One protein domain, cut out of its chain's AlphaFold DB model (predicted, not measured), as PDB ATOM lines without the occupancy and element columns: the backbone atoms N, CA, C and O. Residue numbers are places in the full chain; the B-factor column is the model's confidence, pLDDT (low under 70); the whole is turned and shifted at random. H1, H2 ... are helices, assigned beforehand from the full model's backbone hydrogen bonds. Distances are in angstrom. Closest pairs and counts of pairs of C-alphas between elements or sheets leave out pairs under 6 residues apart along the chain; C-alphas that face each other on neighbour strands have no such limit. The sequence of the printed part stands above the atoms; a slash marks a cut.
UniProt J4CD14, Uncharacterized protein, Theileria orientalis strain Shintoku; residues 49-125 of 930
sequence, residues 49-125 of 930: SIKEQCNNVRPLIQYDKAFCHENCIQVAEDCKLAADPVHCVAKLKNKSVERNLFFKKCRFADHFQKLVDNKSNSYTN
ATOM      1  N   SER A  49     -10.341  -0.562 -11.809       59.38
ATOM      2  CA  SER A  49      -9.449  -0.845 -10.679       59.38
ATOM      3  C   SER A  49      -9.165   0.345  -9.749       59.38
ATOM      4  O   SER A  49      -8.885   0.121  -8.574       59.38
ATOM      5  N   ILE A  50      -9.313   1.613 -10.173       63.09
ATOM      6  CA  ILE A  50      -9.131   2.752  -9.236       63.09
ATOM      7  C   ILE A  50     -10.200   2.718  -8.133       63.09
ATOM      8  O   ILE A  50      -9.900   2.958  -6.965       63.09
ATOM      9  N   LYS A  51     -11.438   2.346  -8.480       67.88
ATOM     10  CA  LYS A  51     -12.544   2.238  -7.519       67.88
ATOM     11  C   LYS A  51     -12.277   1.160  -6.459       67.88
ATOM     12  O   LYS A  51     -12.649   1.330  -5.304       67.88
ATOM     13  N   GLU A  52     -11.548   0.102  -6.818       72.12
ATOM     14  CA  GLU A  52     -11.068  -0.916  -5.876       72.12
ATOM     15  C   GLU A  52      -9.918  -0.404  -4.997       72.12
ATOM     16  O   GLU A  52      -9.855  -0.743  -3.812       72.12
ATOM     17  N   GLN A  53      -9.044   0.467  -5.524       76.38
ATOM     18  CA  GLN A  53      -8.009   1.132  -4.718       76.38
ATOM     19  C   GLN A  53      -8.619   2.018  -3.620       76.38
ATOM     20  O   GLN A  53      -8.020   2.151  -2.551       76.38
ATOM     21  N   CYS A  54      -9.830   2.553  -3.827       81.00
ATOM     22  CA  CYS A  54     -10.547   3.361  -2.834       81.00
ATOM     23  C   CYS A  54     -10.915   2.605  -1.558       81.00
ATOM     24  O   CYS A  54     -11.017   3.221  -0.495       81.00
ATOM     25  N   ASN A  55     -11.040   1.278  -1.619       76.94
ATOM     26  CA  ASN A  55     -11.309   0.449  -0.440       76.94
ATOM     27  C   ASN A  55     -10.146   0.459   0.564       76.94
ATOM     28  O   ASN A  55     -10.352   0.246   1.757       76.94
ATOM     29  N   ASN A  56      -8.931   0.732   0.082       75.50
ATOM     30  CA  ASN A  56      -7.701   0.699   0.870       75.50
ATOM     31  C   ASN A  56      -7.068   2.082   1.062       75.50
ATOM     32  O   ASN A  56      -5.925   2.171   1.515       75.50
ATOM     33  N   VAL A  57      -7.794   3.157   0.742       82.31
ATOM     34  CA  VAL A  57      -7.334   4.523   1.002       82.31
ATOM     35  C   VAL A  57      -7.310   4.786   2.505       82.31
ATOM     36  O   VAL A  57      -8.241   4.450   3.240       82.31
ATOM     37  N   ARG A  58      -6.224   5.404   2.967       79.25
ATOM     38  CA  ARG A  58      -5.987   5.713   4.376       79.25
ATOM     39  C   ARG A  58      -5.909   7.223   4.583       79.25
ATOM     40  O   ARG A  58      -5.229   7.896   3.806       79.25
ATOM     41  N   PRO A  59      -6.562   7.762   5.621       72.19
ATOM     42  CA  PRO A  59      -6.385   9.153   5.989       72.19
ATOM     43  C   PRO A  59      -5.030   9.348   6.689       72.19
ATOM     44  O   PRO A  59      -4.547   8.464   7.399       72.19
ATOM     45  N   LEU A  60      -4.415  10.512   6.488       61.81
ATOM     46  CA  LEU A  60      -3.171  10.920   7.155       61.81
ATOM     47  C   LEU A  60      -3.417  11.400   8.597       61.81
ATOM     48  O   LEU A  60      -2.483  11.452   9.395       61.81
ATOM     49  N   ILE A  61      -4.673  11.712   8.935       54.66
ATOM     50  CA  ILE A  61      -5.150  12.112  10.266       54.66
ATOM     51  C   ILE A  61      -6.301  11.173  10.664       54.66
ATOM     52  O   ILE A  61      -7.106  10.772   9.830       54.66
ATOM     53  N   GLN A  62      -6.389  10.800  11.941       50.22
ATOM     54  CA  GLN A  62      -7.182   9.658  12.426       50.22
ATOM     55  C   GLN A  62      -8.708   9.727  12.161       50.22
ATOM     56  O   GLN A  62      -9.365   8.690  12.227       50.22
ATOM     57  N   TYR A  63      -9.266  10.898  11.819       49.12
ATOM     58  CA  TYR A  63     -10.718  11.144  11.740       49.12
ATOM     59  C   TYR A  63     -11.311  11.313  10.318       49.12
ATOM     60  O   TYR A  63     -12.514  11.506  10.199       49.12
ATOM     61  N   ASP A  64     -10.536  11.142   9.236       60.91
ATOM     62  CA  ASP A  64     -10.977  11.467   7.854       60.91
ATOM     63  C   ASP A  64     -11.279  10.239   6.950       60.91
ATOM     64  O   ASP A  64     -11.238  10.320   5.721       60.91
ATOM     65  N   LYS A  65     -11.585   9.058   7.511       71.19
ATOM     66  CA  LYS A  65     -11.710   7.815   6.710       71.19
ATOM     67  C   LYS A  65     -12.864   7.839   5.690       71.19
ATOM     68  O   LYS A  65     -12.674   7.382   4.565       71.19
ATOM     69  N   ALA A  66     -14.029   8.375   6.064       75.56
ATOM     70  CA  ALA A  66     -15.183   8.505   5.163       75.56
ATOM     71  C   ALA A  66     -14.916   9.533   4.051       75.56
ATOM     72  O   ALA A  66     -15.077   9.218   2.874       75.56
ATOM     73  N   PHE A  67     -14.369  10.697   4.423       80.69
ATOM     74  CA  PHE A  67     -13.926  11.738   3.493       80.69
ATOM     75  C   PHE A  67     -12.972  11.181   2.427       80.69
ATOM     76  O   PHE A  67     -13.157  11.415   1.232       80.69
ATOM     77  N   CYS A  68     -11.975  10.401   2.847       78.50
ATOM     78  CA  CYS A  68     -11.001   9.820   1.934       78.50
ATOM     79  C   CYS A  68     -11.592   8.765   0.994       78.50
ATOM     80  O   CYS A  68     -11.172   8.676  -0.158       78.50
ATOM     81  N   HIS A  69     -12.563   7.976   1.451       83.88
ATOM     82  CA  HIS A  69     -13.210   6.984   0.599       83.88
ATOM     83  C   HIS A  69     -14.104   7.648  -0.462       83.88
ATOM     84  O   HIS A  69     -13.978   7.341  -1.646       83.88
ATOM     85  N   GLU A  70     -14.932   8.618  -0.062       82.00
ATOM     86  CA  GLU A  70     -15.829   9.346  -0.970       82.00
ATOM     87  C   GLU A  70     -15.060  10.145  -2.025       82.00
ATOM     88  O   GLU A  70     -15.334  10.031  -3.220       82.00
ATOM     89  N   ASN A  71     -14.039  10.897  -1.608       81.81
ATOM     90  CA  ASN A  71     -13.234  11.682  -2.540       81.81
ATOM     91  C   ASN A  71     -12.361  10.796  -3.443       81.81
ATOM     92  O   ASN A  71     -12.106  11.162  -4.588       81.81
ATOM     93  N   CYS A  72     -11.955   9.608  -2.984       84.06
ATOM     94  CA  CYS A  72     -11.293   8.644  -3.860       84.06
ATOM     95  C   CYS A  72     -12.222   8.149  -4.973       84.06
ATOM     96  O   CYS A  72     -11.793   8.049  -6.122       84.06
ATOM     97  N   ILE A  73     -13.490   7.855  -4.660       85.25
ATOM     98  CA  ILE A  73     -14.468   7.428  -5.671       85.25
ATOM     99  C   ILE A  73     -14.645   8.522  -6.724       85.25
ATOM    100  O   ILE A  73     -14.716   8.219  -7.911       85.25
ATOM    101  N   GLN A  74     -14.646   9.786  -6.307       83.69
ATOM    102  CA  GLN A  74     -14.710  10.916  -7.229       83.69
ATOM    103  C   GLN A  74     -13.466  10.996  -8.136       83.69
ATOM    104  O   GLN A  74     -13.611  11.111  -9.348       83.69
ATOM    105  N   VAL A  75     -12.256  10.805  -7.591       83.12
ATOM    106  CA  VAL A  75     -11.018  10.680  -8.395       83.12
ATOM    107  C   VAL A  75     -11.085   9.492  -9.371       83.12
ATOM    108  O   VAL A  75     -10.592   9.579 -10.495       83.12
ATOM    109  N   ALA A  76     -11.706   8.380  -8.968       83.38
ATOM    110  CA  ALA A  76     -11.888   7.208  -9.821       83.38
ATOM    111  C   ALA A  76     -12.866   7.466 -10.979       83.38
ATOM    112  O   ALA A  76     -12.619   7.000 -12.091       83.38
ATOM    113  N   GLU A  77     -13.955   8.203 -10.742       82.56
ATOM    114  CA  GLU A  77     -14.909   8.575 -11.794       82.56
ATOM    115  C   GLU A  77     -14.298   9.589 -12.775       82.56
ATOM    116  O   GLU A  77     -14.442   9.407 -13.985       82.56
ATOM    117  N   ASP A  78     -13.525  10.569 -12.291       81.00
ATOM    118  CA  ASP A  78     -12.826  11.545 -13.144       81.00
ATOM    119  C   ASP A  78     -11.819  10.867 -14.097       81.00
ATOM    120  O   ASP A  78     -11.595  11.326 -15.218       81.00
ATOM    121  N   CYS A  79     -11.243   9.734 -13.682       83.44
ATOM    122  CA  CYS A  79     -10.288   8.954 -14.473       83.44
ATOM    123  C   CYS A  79     -10.878   7.727 -15.179       83.44
ATOM    124  O   CYS A  79     -10.138   6.950 -15.785       83.44
ATOM    125  N   LYS A  80     -12.200   7.552 -15.158       78.25
ATOM    126  CA  LYS A  80     -12.884   6.351 -15.665       78.25
ATOM    127  C   LYS A  80     -12.712   6.105 -17.163       78.25
ATOM    128  O   LYS A  80     -12.720   4.956 -17.605       78.25
ATOM    129  N   LEU A  81     -12.584   7.177 -17.944       72.25
ATOM    130  CA  LEU A  81     -12.430   7.125 -19.402       72.25
ATOM    131  C   LEU A  81     -10.966   7.229 -19.855       72.25
ATOM    132  O   LEU A  81     -10.698   7.191 -21.054       72.25
ATOM    133  N   ALA A  82     -10.015   7.363 -18.927       70.25
ATOM    134  CA  ALA A  82      -8.605   7.474 -19.274       70.25
ATOM    135  C   ALA A  82      -8.051   6.126 -19.760       70.25
ATOM    136  O   ALA A  82      -8.374   5.081 -19.204       70.25
ATOM    137  N   ALA A  83      -7.197   6.156 -20.786       68.50
ATOM    138  CA  ALA A  83      -6.500   4.964 -21.277       68.50
ATOM    139  C   ALA A  83      -5.401   4.482 -20.307       68.50
ATOM    140  O   ALA A  83      -5.111   3.292 -20.250       68.50
ATOM    141  N   ASP A  84      -4.821   5.405 -19.531       76.44
ATOM    142  CA  ASP A  84      -3.896   5.120 -18.432       76.44
ATOM    143  C   ASP A  84      -4.446   5.742 -17.130       76.44
ATOM    144  O   ASP A  84      -4.342   6.959 -16.912       76.44
ATOM    145  N   PRO A  85      -5.050   4.919 -16.255       72.88
ATOM    146  CA  PRO A  85      -5.637   5.380 -15.003       72.88
ATOM    147  C   PRO A  85      -4.597   5.947 -14.022       72.88
ATOM    148  O   PRO A  85      -4.891   6.899 -13.300       72.88
ATOM    149  N   VAL A  86      -3.366   5.422 -14.011       76.75
ATOM    150  CA  VAL A  86      -2.283   5.917 -13.139       76.75
ATOM    151  C   VAL A  86      -1.828   7.295 -13.606       76.75
ATOM    152  O   VAL A  86      -1.676   8.204 -12.786       76.75
ATOM    153  N   HIS A  87      -1.661   7.470 -14.918       73.56
ATOM    154  CA  HIS A  87      -1.334   8.763 -15.521       73.56
ATOM    155  C   HIS A  87      -2.422   9.802 -15.249       73.56
ATOM    156  O   HIS A  87      -2.114  10.925 -14.855       73.56
ATOM    157  N   CYS A  88      -3.696   9.431 -15.384       78.38
ATOM    158  CA  CYS A  88      -4.799  10.337 -15.082       78.38
ATOM    159  C   CYS A  88      -4.819  10.757 -13.604       78.38
ATOM    160  O   CYS A  88      -4.888  11.951 -13.311       78.38
ATOM    161  N   VAL A  89      -4.669   9.814 -12.666       80.31
ATOM    162  CA  VAL A  89      -4.642  10.128 -11.226       80.31
ATOM    163  C   VAL A  89      -3.420  10.979 -10.868       80.31
ATOM    164  O   VAL A  89      -3.540  11.923 -10.088       80.31
ATOM    165  N   ALA A  90      -2.258  10.711 -11.468       72.06
ATOM    166  CA  ALA A  90      -1.059  11.535 -11.306       72.06
ATOM    167  C   ALA A  90      -1.239  12.956 -11.871       72.06
ATOM    168  O   ALA A  90      -0.792  13.927 -11.256       72.06
ATOM    169  N   LYS A  91      -1.939  13.095 -13.003       69.75
ATOM    170  CA  LYS A  91      -2.307  14.390 -13.589       69.75
ATOM    171  C   LYS A  91      -3.287  15.147 -12.691       69.75
ATOM    172  O   LYS A  91      -3.058  16.326 -12.442       69.75
ATOM    173  N   LEU A  92      -4.314  14.489 -12.148       74.44
ATOM    174  CA  LEU A  92      -5.244  15.095 -11.185       74.44
ATOM    175  C   LEU A  92      -4.526  15.526  -9.903       74.44
ATOM    176  O   LEU A  92      -4.747  16.639  -9.437       74.44
ATOM    177  N   LYS A  93      -3.615  14.700  -9.377       72.31
ATOM    178  CA  LYS A  93      -2.807  15.028  -8.194       72.31
ATOM    179  C   LYS A  93      -2.022  16.330  -8.353       72.31
ATOM    180  O   LYS A  93      -1.900  17.078  -7.389       72.31
ATOM    181  N   ASN A  94      -1.499  16.583  -9.552       56.62
ATOM    182  CA  ASN A  94      -0.672  17.755  -9.826       56.62
ATOM    183  C   ASN A  94      -1.454  18.965 -10.357       56.62
ATOM    184  O   ASN A  94      -1.039  20.084 -10.095       56.62
ATOM    185  N   LYS A  95      -2.544  18.761 -11.112       57.25
ATOM    186  CA  LYS A  95      -3.245  19.832 -11.850       57.25
ATOM    187  C   LYS A  95      -4.665  20.132 -11.351       57.25
ATOM    188  O   LYS A  95      -5.200  21.185 -11.675       57.25
ATOM    189  N   SER A  96      -5.315  19.230 -10.608       59.50
ATOM    190  CA  SER A  96      -6.708  19.430 -10.181       59.50
ATOM    191  C   SER A  96      -6.785  20.162  -8.841       59.50
ATOM    192  O   SER A  96      -6.474  19.603  -7.788       59.50
ATOM    193  N   VAL A  97      -7.262  21.409  -8.880       57.16
ATOM    194  CA  VAL A  97      -7.535  22.232  -7.688       57.16
ATOM    195  C   VAL A  97      -8.615  21.586  -6.811       57.16
ATOM    196  O   VAL A  97      -8.475  21.534  -5.591       57.16
ATOM    197  N   GLU A  98      -9.646  21.023  -7.441       63.16
ATOM    198  CA  GLU A  98     -10.798  20.380  -6.792       63.16
ATOM    199  C   GLU A  98     -10.405  19.097  -6.047       63.16
ATOM    200  O   GLU A  98     -10.913  18.817  -4.961       63.16
ATOM    201  N   ARG A  99      -9.457  18.322  -6.592       70.50
ATOM    202  CA  ARG A  99      -9.000  17.057  -5.989       70.50
ATOM    203  C   ARG A  99      -7.772  17.204  -5.095       70.50
ATOM    204  O   ARG A  99      -7.424  16.257  -4.394       70.50
ATOM    205  N   ASN A 100      -7.136  18.375  -5.041       63.56
ATOM    206  CA  ASN A 100      -5.929  18.628  -4.238       63.56
ATOM    207  C   ASN A 100      -6.129  18.284  -2.746       63.56
ATOM    208  O   ASN A 100      -5.268  17.671  -2.111       63.56
ATOM    209  N   LEU A 101      -7.305  18.604  -2.194       62.94
ATOM    210  CA  LEU A 101      -7.623  18.334  -0.788       62.94
ATOM    211  C   LEU A 101      -7.589  16.834  -0.451       62.94
ATOM    212  O   LEU A 101      -7.135  16.464   0.633       62.94
ATOM    213  N   PHE A 102      -7.996  15.971  -1.388       76.81
ATOM    214  CA  PHE A 102      -7.897  14.520  -1.245       76.81
ATOM    215  C   PHE A 102      -6.435  14.078  -1.128       76.81
ATOM    216  O   PHE A 102      -6.073  13.425  -0.155       76.81
ATOM    217  N   PHE A 103      -5.558  14.502  -2.039       72.25
ATOM    218  CA  PHE A 103      -4.145  14.098  -2.019       72.25
ATOM    219  C   PHE A 103      -3.343  14.681  -0.838       72.25
ATOM    220  O   PHE A 103      -2.301  14.132  -0.480       72.25
ATOM    221  N   LYS A 104      -3.824  15.763  -0.208       69.25
ATOM    222  CA  LYS A 104      -3.247  16.340   1.023       69.25
ATOM    223  C   LYS A 104      -3.635  15.589   2.294       69.25
ATOM    224  O   LYS A 104      -2.879  15.612   3.261       69.25
ATOM    225  N   LYS A 105      -4.817  14.971   2.313       66.31
ATOM    226  CA  LYS A 105      -5.394  14.337   3.509       66.31
ATOM    227  C   LYS A 105      -5.409  12.813   3.449       66.31
ATOM    228  O   LYS A 105      -5.523  12.167   4.489       66.31
ATOM    229  N   CYS A 106      -5.276  12.239   2.259       73.62
ATOM    230  CA  CYS A 106      -5.510  10.830   1.990       73.62
ATOM    231  C   CYS A 106      -4.358  10.229   1.185       73.62
ATOM    232  O   CYS A 106      -3.727  10.900   0.366       73.62
ATOM    233  N   ARG A 107      -4.099   8.938   1.393       80.69
ATOM    234  CA  ARG A 107      -3.157   8.149   0.594       80.69
ATOM    235  C   ARG A 107      -3.803   6.874   0.090       80.69
ATOM    236  O   ARG A 107      -4.538   6.218   0.826       80.69
ATOM    237  N   PHE A 108      -3.481   6.507  -1.144       82.62
ATOM    238  CA  PHE A 108      -3.791   5.186  -1.679       82.62
ATOM    239  C   PHE A 108      -2.941   4.104  -1.005       82.62
ATOM    240  O   PHE A 108      -2.006   4.395  -0.255       82.62
ATOM    241  N   ALA A 109      -3.246   2.839  -1.298       81.69
ATOM    242  CA  ALA A 109      -2.387   1.725  -0.920       81.69
ATOM    243  C   ALA A 109      -0.961   1.922  -1.468       81.69
ATOM    244  O   ALA A 109      -0.792   2.380  -2.599       81.69
ATOM    245  N   ASP A 110       0.054   1.538  -0.686       74.44
ATOM    246  CA  ASP A 110       1.465   1.891  -0.915       74.44
ATOM    247  C   ASP A 110       1.963   1.595  -2.340       74.44
ATOM    248  O   ASP A 110       2.714   2.380  -2.913       74.44
ATOM    249  N   HIS A 111       1.512   0.494  -2.950       78.44
ATOM    250  CA  HIS A 111       1.873   0.136  -4.322       78.44
ATOM    251  C   HIS A 111       1.321   1.130  -5.358       78.44
ATOM    252  O   HIS A 111       2.074   1.668  -6.169       78.44
ATOM    253  N   PHE A 112       0.016   1.412  -5.315       76.69
ATOM    254  CA  PHE A 112      -0.622   2.347  -6.244       76.69
ATOM    255  C   PHE A 112      -0.185   3.786  -5.970       76.69
ATOM    256  O   PHE A 112       0.098   4.530  -6.905       76.69
ATOM    257  N   GLN A 113      -0.022   4.151  -4.695       77.12
ATOM    258  CA  GLN A 113       0.532   5.441  -4.297       77.12
ATOM    259  C   GLN A 113       1.932   5.639  -4.882       77.12
ATOM    260  O   GLN A 113       2.203   6.695  -5.435       77.12
ATOM    261  N   LYS A 114       2.797   4.618  -4.851       73.44
ATOM    262  CA  LYS A 114       4.141   4.689  -5.436       73.44
ATOM    263  C   LYS A 114       4.117   4.838  -6.960       73.44
ATOM    264  O   LYS A 114       4.940   5.569  -7.501       73.44
ATOM    265  N   LEU A 115       3.182   4.184  -7.652       73.25
ATOM    266  CA  LEU A 115       2.997   4.348  -9.101       73.25
ATOM    267  C   LEU A 115       2.514   5.762  -9.450       73.25
ATOM    268  O   LEU A 115       3.094   6.413 -10.321       73.25
ATOM    269  N   VAL A 116       1.509   6.256  -8.724       71.62
ATOM    270  CA  VAL A 116       0.991   7.623  -8.858       71.62
ATOM    271  C   VAL A 116       2.066   8.641  -8.508       71.62
ATOM    272  O   VAL A 116       2.204   9.615  -9.229       71.62
ATOM    273  N   ASP A 117       2.861   8.428  -7.462       62.97
ATOM    274  CA  ASP A 117       3.950   9.322  -7.066       62.97
ATOM    275  C   ASP A 117       5.068   9.320  -8.106       62.97
ATOM    276  O   ASP A 117       5.521  10.386  -8.501       62.97
ATOM    277  N   ASN A 118       5.464   8.157  -8.631       63.09
ATOM    278  CA  ASN A 118       6.462   8.069  -9.699       63.09
ATOM    279  C   ASN A 118       6.015   8.805 -10.970       63.09
ATOM    280  O   ASN A 118       6.808   9.554 -11.540       63.09
ATOM    281  N   LYS A 119       4.753   8.641 -11.386       63.50
ATOM    282  CA  LYS A 119       4.200   9.340 -12.556       63.50
ATOM    283  C   LYS A 119       3.853  10.802 -12.249       63.50
ATOM    284  O   LYS A 119       3.919  11.650 -13.120       63.50
ATOM    285  N   SER A 120       3.538  11.145 -11.002       58.78
ATOM    286  CA  SER A 120       3.320  12.524 -10.538       58.78
ATOM    287  C   SER A 120       4.640  13.301 -10.537       58.78
ATOM    288  O   SER A 120       4.675  14.454 -10.970       58.78
ATOM    289  N   ASN A 121       5.733  12.634 -10.169       52.53
ATOM    290  CA  ASN A 121       7.089  13.172 -10.138       52.53
ATOM    291  C   ASN A 121       7.650  13.522 -11.528       52.53
ATOM    292  O   ASN A 121       8.567  14.342 -11.603       52.53
ATOM    293  N   SER A 122       7.130  12.937 -12.618       49.88
ATOM    294  CA  SER A 122       7.483  13.348 -13.988       49.88
ATOM    295  C   SER A 122       6.802  14.654 -14.419       49.88
ATOM    296  O   SER A 122       7.241  15.265 -15.383       49.88
ATOM    297  N   TYR A 123       5.775  15.126 -13.699       45.50
ATOM    298  CA  TYR A 123       5.176  16.452 -13.931       45.50
ATOM    299  C   TYR A 123       5.785  17.559 -13.052       45.50
ATOM    300  O   TYR A 123       5.646  18.747 -13.371       45.50
ATOM    301  N   THR A 124       6.441  17.200 -11.941       42.88
ATOM    302  CA  THR A 124       7.112  18.164 -11.052       42.88
ATOM    303  C   THR A 124       8.512  18.529 -11.558       42.88
ATOM    304  O   THR A 124       8.855  19.702 -11.524       42.88
ATOM    305  N   ASN A 125       9.270  17.585 -12.139       50.53
ATOM    306  CA  ASN A 125      10.585  17.858 -12.745       50.53
ATOM    307  C   ASN A 125      10.451  18.278 -14.213       50.53
ATOM    308  O   ASN A 125      10.606  17.449 -15.112       50.53
TER     309      ASN A 125
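AT A GLANCE: This is residues 49 to 125 of the 930 residues of an uncharacterized protein of Theileria orientalis strain Shintoku (UniProt J4CD14). A helical hairpin, H1 and H2 side by side, adjoins a crossed pair, H3 and H5, with short H4 packed on H2. The printed part has 77 residues, with five named helices, H1 to H5 in order, and no named strand: all helix. It is compact, with a radius of gyration of the C-alphas of 11.3 A, and spans 32 by 25 by 24 A.

IN THESE COORDINATES: H1, residues 49 to 56, begins at C-alpha 49 (-9.449, -0.845, -10.679). H2 is residues 65 to 78, 20.2 A; H3, 85 to 95, 15.0 A; H4, 100 to 105. H5, 110 to 124, 20.0 A, ends at C-alpha 124 (7.112, 18.164, -11.052).

HOW THE PARTS SIT: H1 and H2, a hairpin, touch at a shallow tilt of 6 degrees, opposite ways; their closest C-alphas, Ile 50 and Ala 76, are 5.3 A apart. Residues 68 to 72 alone of H2 touch H4, closest C-alphas Asn 71 and Phe 102, 6.2 A. H3 touches H5 at a steep tilt of 52 degrees, closest C-alphas Ala 90 and Ser 120, 4.6 A. H2 and H5 are apart. Every O i to N i+4 pair is within hydrogen-bond range in H2, H3 and H4; 9 of 11 are in H5 and 2 of 4 in H1, where 5 of 5 O i to N i+3 pairs are.

THE WHOLE: The farthest C-alphas, Gln 62 and Ala 83, are 34.0 A apart. The printed part has no cut and no long link. Mean pLDDT of the printed part is 70.7; 28 residues are under 70, among them 117 to 125.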